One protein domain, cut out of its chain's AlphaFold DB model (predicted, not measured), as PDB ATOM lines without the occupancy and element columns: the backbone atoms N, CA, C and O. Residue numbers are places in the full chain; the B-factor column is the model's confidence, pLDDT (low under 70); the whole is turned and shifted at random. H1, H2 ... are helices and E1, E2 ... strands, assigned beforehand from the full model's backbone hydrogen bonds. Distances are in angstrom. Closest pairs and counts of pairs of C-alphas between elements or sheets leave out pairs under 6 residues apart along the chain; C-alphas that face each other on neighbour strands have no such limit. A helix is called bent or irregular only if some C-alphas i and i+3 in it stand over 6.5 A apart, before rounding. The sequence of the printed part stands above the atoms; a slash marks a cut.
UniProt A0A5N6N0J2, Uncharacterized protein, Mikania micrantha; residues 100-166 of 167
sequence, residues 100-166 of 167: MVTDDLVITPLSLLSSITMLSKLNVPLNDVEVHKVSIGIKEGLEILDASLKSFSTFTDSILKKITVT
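What this domain is: This is residues 100 to 166 of the 167 residues of an uncharacterized protein of Mikania micrantha (UniProt A0A5N6N0J2). A loosely joined pair of ends: H2 and the start of H3, residues 154 to 159, pack on each other at one end of the longest axis, while H1 stands at the other, with no other helix touching it. The long link of residues 122 to 137 runs between these ends, and the small strand E1 lies between them too, with residues 100 to 101 folded beside it. The printed part has 67 residues with one named strand and three named helices, in the order E1, H1, H2, H3, and its class is mostly helix. It is only just compact, close to loose, with a radius of gyration of the C-alphas of 12.9 A and spans of 31 by 25 by 19 A.

How they stand to each other: Strand E1, residues 107 to 109, pairs with no named strand, but residues 100 to 101 pair antiparallel with residues 107 to 108 of E1. Helix H1, residues 112 to 121, and E1 meet only through their link, a tight one. Helix H2, residues 138 to 148, is apart from H1 and from E1. Helix H3, residues 154 to 165, touches H2 with residues 154 to 159 alone; the closest C-alphas are those of Ser 148 and Thr 154, 5.0 A apart. H2 and H3 run opposite ways at a steep tilt of 54 degrees. H3 is apart from E1 and H1. Every O i to N i+4 pair is within hydrogen-bond range in H1 and H2, against 5 of 8 in H3.

Where its parts are: E1 begins at C-alpha 107, (16.769, 82.162, 101.209). H1 measures 14.4 A from first to last C-alpha and H2 15.2 A, with C-alpha 138 at (7.961, 68.540, 112.472). H3 measures 17.1 A, ends at C-alpha 165, (22.238, 72.841, 125.557), and is only just irregular: C-alphas 157 and 160 are 6.6 A apart.

The domain as a whole: The two C-alphas farthest apart, those of Pro 125 and Ile 138, are 33.4 A from each other. The printed part has no cut; the link from H1 to H2 is long and that from H2 to H3 tight. Mean pLDDT of the printed part is 89.1, with residues 164 to 166 under 70.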
ATOM      1  N   MET A 100      21.004  78.205 101.418       92.06
ATOM      2  CA  MET A 100      21.411  78.927 102.601       92.06
ATOM      3  C   MET A 100      20.205  79.725 103.083       92.06
ATOM      4  O   MET A 100      19.532  80.370 102.274       92.06
ATOM      5  N   VAL A 101      19.926  79.655 104.380       91.31
ATOM      6  CA  VAL A 101      18.842  80.409 105.011       91.31
ATOM      7  C   VAL A 101      19.419  81.121 106.222       91.31
ATOM      8  O   VAL A 101      20.040  80.483 107.068       91.31
ATOM      9  N   THR A 102      19.257  82.437 106.272       90.38
ATOM     10  CA  THR A 102      19.723  83.297 107.368       90.38
ATOM     11  C   THR A 102      18.619  83.518 108.405       90.38
ATOM     12  O   THR A 102      17.460  83.178 108.165       90.38
ATOM     13  N   ASP A 103      18.969  84.072 109.569       91.38
ATOM     14  CA  ASP A 103      18.055  84.266 110.711       91.38
ATOM     15  C   ASP A 103      16.789  85.079 110.376       91.38
ATOM     16  O   ASP A 103      15.705  84.803 110.897       91.38
ATOM     17  N   ASP A 104      16.912  86.015 109.438       88.88
ATOM     18  CA  ASP A 104      15.843  86.848 108.877       88.88
ATOM     19  C   ASP A 104      15.050  86.155 107.745       88.88
ATOM     20  O   ASP A 104      14.259  86.782 107.029       88.88
ATOM     21  N   LEU A 105      15.242  84.843 107.573       91.06
ATOM     22  CA  LEU A 105      14.568  83.994 106.586       91.06
ATOM     23  C   LEU A 105      14.764  84.461 105.136       91.06
ATOM     24  O   LEU A 105      13.873  84.324 104.280       91.06
ATOM     25  N   VAL A 106      15.938  85.018 104.844       89.12
ATOM     26  CA  VAL A 106      16.401  85.217 103.472       89.12
ATOM     27  C   VAL A 106      16.962  83.894 102.963       89.12
ATOM     28  O   VAL A 106      17.855  83.294 103.553       89.12
ATOM     29  N   ILE A 107      16.406  83.426 101.849       90.69
ATOM     30  CA  ILE A 107      16.769  82.162 101.209       90.69
ATOM     31  C   ILE A 107      17.643  82.477  99.997       90.69
ATOM     32  O   ILE A 107      17.283  83.307  99.164       90.69
ATOM     33  N   THR A 108      18.785  81.809  99.877       90.06
ATOM     34  CA  THR A 108      19.670  81.918  98.709       90.06
ATOM     35  C   THR A 108      20.093  80.523  98.254       90.06
ATOM     36  O   THR A 108      20.400  79.690  99.110       90.06
ATOM     37  N   PRO A 109      20.133  80.220  96.942       90.62
ATOM     38  CA  PRO A 109      20.740  78.989  96.448       90.62
ATOM     39  C   PRO A 109      22.148  78.779  97.008       90.62
ATOM     40  O   PRO A 109      22.987  79.680  96.966       90.62
ATOM     41  N   LEU A 110      22.408  77.589  97.547       91.06
ATOM     42  CA  LEU A 110      23.680  77.287  98.185       91.06
ATOM     43  C   LEU A 110      24.749  76.987  97.132       91.06
ATOM     44  O   LEU A 110      24.654  76.021  96.378       91.06
ATOM     45  N   SER A 111      25.815  77.774  97.157       89.31
ATOM     46  CA  SER A 111      27.063  77.526  96.433       89.31
ATOM     47  C   SER A 111      28.269  77.904  97.296       89.31
ATOM     48  O   SER A 111      28.149  78.702  98.235       89.31
ATOM     49  N   LEU A 112      29.450  77.377  96.959       88.81
ATOM     50  CA  LEU A 112      30.702  77.725  97.640       88.81
ATOM     51  C   LEU A 112      30.946  79.243  97.610       88.81
ATOM     52  O   LEU A 112      31.168  79.859  98.650       88.81
ATOM     53  N   LEU A 113      30.812  79.852  96.427       89.12
ATOM     54  CA  LEU A 113      30.990  81.293  96.238       89.12
ATOM     55  C   LEU A 113      29.987  82.107  97.062       89.12
ATOM     56  O   LEU A 113      30.383  83.069  97.719       89.12
ATOM     57  N   SER A 114      28.708  81.708  97.088       87.69
ATOM     58  CA  SER A 114      27.694  82.410  97.891       87.69
ATOM     59  C   SER A 114      27.978  82.334  99.393       87.69
ATOM     60  O   SER A 114      27.767  83.319 100.096       87.69
ATOM     61  N   SER A 115      28.516  81.206  99.870       88.94
ATOM     62  CA  SER A 115      28.824  80.993 101.288       88.94
ATOM     63  C   SER A 115      29.990  81.881 101.730       88.94
ATOM     64  O   SER A 115      29.878  82.607 102.713       88.94
ATOM     65  N   ILE A 116      31.078  81.902 100.948       90.31
ATOM     66  CA  ILE A 116      32.239  82.776 101.199       90.31
ATOM     67  C   ILE A 116      31.824  84.252 101.142       90.31
ATOM     68  O   ILE A 116      32.176  85.034 102.022       90.31
ATOM     69  N   THR A 117      31.028  84.627 100.135       91.00
ATOM     70  CA  THR A 117      30.519  85.999  99.989       91.00
ATOM     71  C   THR A 117      29.674  86.416 101.195       91.00
ATOM     72  O   THR A 117      29.782  87.552 101.648       91.00
ATOM     73  N   MET A 118      28.843  85.521 101.737       90.06
ATOM     74  CA  MET A 118      28.050  85.808 102.935       90.06
ATOM     75  C   MET A 118      28.940  86.035 104.160       90.06
ATOM     76  O   MET A 118      28.768  87.039 104.842       90.06
ATOM     77  N   LEU A 119      29.909  85.151 104.411       91.44
ATOM     78  CA  LEU A 119      30.838  85.298 105.539       91.44
ATOM     79  C   LEU A 119      31.626  86.610 105.450       91.44
ATOM     80  O   LEU A 119      31.728  87.337 106.435       91.44
ATOM     81  N   SER A 120      32.079  86.972 104.245       91.50
ATOM     82  CA  SER A 120      32.726  88.261 103.993       91.50
ATOM     83  C   SER A 120      31.802  89.449 104.284       91.50
ATOM     84  O   SER A 120      32.239  90.393 104.935       91.50
ATOM     85  N   LYS A 121      30.526  89.406 103.874       91.19
ATOM     86  CA  LYS A 121      29.540  90.464 104.184       91.19
ATOM     87  C   LYS A 121      29.279  90.618 105.682       91.19
ATOM     88  O   LYS A 121      28.995  91.722 106.132       91.19
ATOM     89  N   LEU A 122      29.363  89.523 106.434       89.44
ATOM     90  CA  LEU A 122      29.211  89.513 107.889       89.44
ATOM     91  C   LEU A 122      30.514  89.863 108.628       89.44
ATOM     92  O   LEU A 122      30.506  89.925 109.852       89.44
ATOM     93  N   ASN A 123      31.618  90.110 107.909       93.62
ATOM     94  CA  ASN A 123      32.960  90.309 108.466       93.62
ATOM     95  C   ASN A 123      33.428  89.156 109.374       93.62
ATOM     96  O   ASN A 123      34.167  89.378 110.331       93.62
ATOM     97  N   VAL A 124      33.019  87.920 109.066       92.44
ATOM     98  CA  VAL A 124      33.402  86.717 109.818       92.44
ATOM     99  C   VAL A 124      34.576  86.019 109.116       92.44
ATOM    100  O   VAL A 124      34.440  85.625 107.951       92.44
ATOM    101  N   PRO A 125      35.734  85.842 109.782       92.25
ATOM    102  CA  PRO A 125      36.841  85.053 109.249       92.25
ATOM    103  C   PRO A 125      36.445  83.587 109.049       92.25
ATOM    104  O   PRO A 125      35.755  83.004 109.876       92.25
ATOM    105  N   LEU A 126      36.956  82.939 107.997       87.62
ATOM    106  CA  LEU A 126      36.639  81.525 107.725       87.62
ATOM    107  C   LEU A 126      37.072  80.571 108.853       87.62
ATOM    108  O   LEU A 126      36.467  79.519 109.024       87.62
ATOM    109  N   ASN A 127      38.101  80.946 109.615       90.44
ATOM    110  CA  ASN A 127      38.619  80.151 110.732       90.44
ATOM    111  C   ASN A 127      37.794  80.307 112.023       90.44
ATOM    112  O   ASN A 127      38.089  79.631 113.001       90.44
ATOM    113  N   ASP A 128      36.794  81.191 112.024       92.69
ATOM    114  CA  ASP A 128      35.941  81.509 113.175       92.69
ATOM    115  C   ASP A 128      34.496  81.015 112.961       92.69
ATOM    116  O   ASP A 128      33.522  81.617 113.402       92.69
ATOM    117  N   VAL A 129      34.342  79.922 112.204       90.94
ATOM    118  CA  VAL A 129      33.043  79.320 111.883       90.94
ATOM    119  C   VAL A 129      33.002  77.884 112.387       90.94
ATOM    120  O   VAL A 129      33.843  77.061 112.028       90.94
ATOM    121  N   GLU A 130      31.973  77.559 113.166       90.81
ATOM    122  CA  GLU A 130      31.654  76.190 113.569       90.81
ATOM    123  C   GLU A 130      30.480  75.658 112.734       90.81
ATOM    124  O   GLU A 130      29.482  76.348 112.522       90.81
ATOM    125  N   VAL A 131      30.590  74.418 112.250       89.00
ATOM    126  CA  VAL A 131      29.554  73.786 111.423       89.00
ATOM    127  C   VAL A 131      28.868  72.681 112.210       89.00
ATOM    128  O   VAL A 131      29.480  71.672 112.552       89.00
ATOM    129  N   HIS A 132      27.561  72.841 112.410       90.50
ATOM    130  CA  HIS A 132      26.717  71.860 113.089       90.50
ATOM    131  C   HIS A 132      25.772  71.175 112.109       90.50
ATOM    132  O   HIS A 132      25.162  71.816 111.249       90.50
ATOM    133  N   LYS A 133      25.613  69.857 112.253       90.94
ATOM    134  CA  LYS A 133      24.634  69.089 111.480       90.94
ATOM    135  C   LYS A 133      23.361  68.914 112.298       90.94
ATOM    136  O   LYS A 133      23.363  68.212 113.302       90.94
ATOM    137  N   VAL A 134      22.267  69.500 111.820       90.75
ATOM    138  CA  VAL A 134      20.947  69.415 112.459       90.75
ATOM    139  C   VAL A 134      19.953  68.742 111.516       90.75
ATOM    140  O   VAL A 134      19.957  68.997 110.311       90.75
ATOM    141  N   SER A 135      19.105  67.871 112.064       92.00
ATOM    142  CA  SER A 135      17.961  67.295 111.355       92.00
ATOM    143  C   SER A 135      16.701  68.064 111.735       92.00
ATOM    144  O   SER A 135      16.424  68.224 112.921       92.00
ATOM    145  N   ILE A 136      15.948  68.549 110.747       91.56
ATOM    146  CA  ILE A 136      14.728  69.330 110.975       91.56
ATOM    147  C   ILE A 136      13.522  68.418 110.759       91.56
ATOM    148  O   ILE A 136      13.229  68.027 109.628       91.56
ATOM    149  N   GLY A 137      12.837  68.066 111.849       92.12
ATOM    150  CA  GLY A 137      11.556  67.369 111.825       92.12
ATOM    151  C   GLY A 137      10.370  68.324 111.976       92.12
ATOM    152  O   GLY A 137      10.502  69.545 111.893       92.12
ATOM    153  N   ILE A 138       9.188  67.759 112.238       93.31
ATOM    154  CA  ILE A 138       7.961  68.540 112.472       93.31
ATOM    155  C   ILE A 138       8.123  69.451 113.695       93.31
ATOM    156  O   ILE A 138       7.749  70.617 113.639       93.31
ATOM    157  N   LYS A 139       8.708  68.936 114.784       92.25
ATOM    158  CA  LYS A 139       8.912  69.700 116.019       92.25
ATOM    159  C   LYS A 139       9.818  70.911 115.781       92.25
ATOM    160  O   LYS A 139       9.437  72.027 116.109       92.25
ATOM    161  N   GLU A 140      10.980  70.700 115.169       92.75
ATOM    162  CA  GLU A 140      11.934  71.766 114.840       92.75
ATOM    163  C   GLU A 140      11.320  72.774 113.866       92.75
ATOM    164  O   GLU A 140      11.484  73.977 114.045       92.75
ATOM    165  N   GLY A 141      10.570  72.300 112.868       93.12
ATOM    166  CA  GLY A 141       9.865  73.167 111.928       93.12
ATOM    167  C   GLY A 141       8.830  74.071 112.606       93.12
ATOM    168  O   GLY A 141       8.743  75.249 112.271       93.12
ATOM    169  N   LEU A 142       8.075  73.550 113.579       93.75
ATOM    170  CA  LEU A 142       7.110  74.340 114.351       93.75
ATOM    171  C   LEU A 142       7.789  75.372 115.254       93.75
ATOM    172  O   LEU A 142       7.284  76.480 115.386       93.75
ATOM    173  N   GLU A 143       8.933  75.038 115.845       93.00
ATOM    174  CA  GLU A 143       9.711  75.991 116.644       93.00
ATOM    175  C   GLU A 143      10.330  77.101 115.782       93.00
ATOM    176  O   GLU A 143      10.299  78.262 116.181       93.00
ATOM    177  N   ILE A 144      10.841  76.774 114.587       93.94
ATOM    178  CA  ILE A 144      11.296  77.771 113.601       93.94
ATOM    179  C   ILE A 144      10.132  78.695 113.231       93.94
ATOM    180  O   ILE A 144      10.293  79.914 113.210       93.94
ATOM    181  N   LEU A 145       8.952  78.129 112.960       93.00
ATOM    182  CA  LEU A 145       7.767  78.914 112.632       93.00
ATOM    183  C   LEU A 145       7.383  79.845 113.790       93.00
ATOM    184  O   LEU A 145       7.227  81.042 113.573       93.00
ATOM    185  N   ASP A 146       7.272  79.328 115.011       92.56
ATOM    186  CA  ASP A 146       6.940  80.125 116.197       92.56
ATOM    187  C   ASP A 146       7.953  81.255 116.442       92.56
ATOM    188  O   ASP A 146       7.554  82.395 116.683       92.56
ATOM    189  N   ALA A 147       9.254  80.978 116.305       93.44
ATOM    190  CA  ALA A 147      10.302  81.989 116.419       93.44
ATOM    191  C   ALA A 147      10.184  83.064 115.323       93.44
ATOM    192  O   ALA A 147      10.233  84.253 115.631       93.44
ATOM    193  N   SER A 148       9.922  82.668 114.072       91.75
ATOM    194  CA  SER A 148       9.786  83.602 112.942       91.75
ATOM    195  C   SER A 148       8.628  84.591 113.079       91.75
ATOM    196  O   SER A 148       8.637  85.663 112.479       91.75
ATOM    197  N   LEU A 149       7.612  84.227 113.866       90.19
ATOM    198  CA  LEU A 149       6.457  85.074 114.153       90.19
ATOM    199  C   LEU A 149       6.723  86.070 115.288       90.19
ATOM    200  O   LEU A 149       5.939  86.998 115.481       90.19
ATOM    201  N   LYS A 150       7.796  85.866 116.058       89.44
ATOM    202  CA  LYS A 150       8.120  86.637 117.264       89.44
ATOM    203  C   LYS A 150       9.340  87.535 117.087       89.44
ATOM    204  O   LYS A 150       9.394  88.588 117.719       89.44
ATOM    205  N   SER A 151      10.316  87.136 116.272       86.56
ATOM    206  CA  SER A 151      11.581  87.855 116.112       86.56
ATOM    207  C   SER A 151      12.186  87.685 114.714       86.56
ATOM    208  O   SER A 151      11.767  86.846 113.921       86.56
ATOM    209  N   PHE A 152      13.209  88.494 114.423       87.25
ATOM    210  CA  PHE A 152      14.056  88.356 113.229       87.25
ATOM    211  C   PHE A 152      15.284  87.460 113.470       87.25
ATOM    212  O   PHE A 152      16.145  87.351 112.604       87.25
ATOM    213  N   SER A 153      15.380  86.831 114.643       90.56
ATOM    214  CA  SER A 153      16.475  85.955 115.074       90.56
ATOM    215  C   SER A 153      16.028  84.490 115.063       90.56
ATOM    216  O   SER A 153      16.181  83.769 116.047       90.56
ATOM    217  N   THR A 154      15.415  84.055 113.954       93.06
ATOM    218  CA  THR A 154      14.606  82.826 113.903       93.06
ATOM    219  C   THR A 154      15.368  81.574 114.338       93.06
ATOM    220  O   THR A 154      14.878  80.822 115.183       93.06
ATOM    221  N   PHE A 155      16.548  81.308 113.773       92.69
ATOM    222  CA  PHE A 155      17.326  80.109 114.096       92.69
ATOM    223  C   PHE A 155      18.069  80.255 115.415       92.69
ATOM    224  O   PHE A 155      18.173  79.270 116.145       92.69
ATOM    225  N   THR A 156      18.513  81.462 115.760       92.06
ATOM    226  CA  THR A 156      19.051  81.760 117.094       92.06
ATOM    227  C   THR A 156      18.031  81.431 118.191       92.06
ATOM    228  O   THR A 156      18.366  80.792 119.190       92.06
ATOM    229  N   ASP A 157      16.761  81.786 117.985       91.31
ATOM    230  CA  ASP A 157      15.701  81.585 118.970       91.31
ATOM    231  C   ASP A 157      15.101  80.180 119.004       91.31
ATOM    232  O   ASP A 157      14.470  79.834 120.007       91.31
ATOM    233  N   SER A 158      15.320  79.382 117.958       91.88
ATOM    234  CA  SER A 158      14.807  78.015 117.832       91.88
ATOM    235  C   SER A 158      15.936  76.979 117.876       91.88
ATOM    236  O   SER A 158      16.186  76.351 118.905       91.88
ATOM    237  N   ILE A 159      16.647  76.809 116.765       89.81
ATOM    238  CA  ILE A 159      17.609  75.729 116.543       89.81
ATOM    239  C   ILE A 159      18.868  75.880 117.401       89.81
ATOM    240  O   ILE A 159      19.333  74.895 117.976       89.81
ATOM    241  N   LEU A 160      19.417  77.091 117.525       87.62
ATOM    242  CA  LEU A 160      20.703  77.302 118.193       87.62
ATOM    243  C   LEU A 160      20.644  76.961 119.686       87.62
ATOM    244  O   LEU A 160      21.570  76.337 120.201       87.62
ATOM    245  N   LYS A 161      19.525  77.267 120.358       82.38
ATOM    246  CA  LYS A 161      19.291  76.902 121.768       82.38
ATOM    247  C   LYS A 161      19.409  75.396 122.012       82.38
ATOM    248  O   LYS A 161      19.805  74.980 123.093       82.38
ATOM    249  N   LYS A 162      19.089  74.560 121.021       77.31
ATOM    250  CA  LYS A 162      19.226  73.099 121.134       77.31
ATOM    251  C   LYS A 162      20.673  72.639 120.982       77.31
ATOM    252  O   LYS A 162      21.081  71.684 121.633       77.31
ATOM    253  N   ILE A 163      21.452  73.320 120.146       81.25
ATOM    254  CA  ILE A 163      22.866  72.997 119.927       81.25
ATOM    255  C   ILE A 163      23.679  73.347 121.179       81.25
ATOM    256  O   ILE A 163      24.486  72.539 121.628       81.25
ATOM    257  N   THR A 164      23.423  74.508 121.787       66.25
ATOM    258  CA  THR A 164      24.167  74.978 122.968       66.25
ATOM    259  C   THR A 164      23.844  74.211 124.249       66.25
ATOM    260  O   THR A 164      24.718  74.083 125.094       66.25
ATOM    261  N   VAL A 165      22.633  73.662 124.392       58.34
ATOM    262  CA  VAL A 165      22.238  72.841 125.557       58.34
ATOM    263  C   VAL A 165      22.860  71.437 125.532       58.34
ATOM    264  O   VAL A 165      22.918  70.772 126.562       58.34
ATOM    265  N   THR A 166      23.337  70.973 124.375       52.88
ATOM    266  CA  THR A 166      23.933  69.630 124.228       52.88
ATOM    267  C   THR A 166      25.463  69.640 124.392       52.88
ATOM    268  O   THR A 166      26.123  68.653 124.067       52.88
TER     269      THR A 166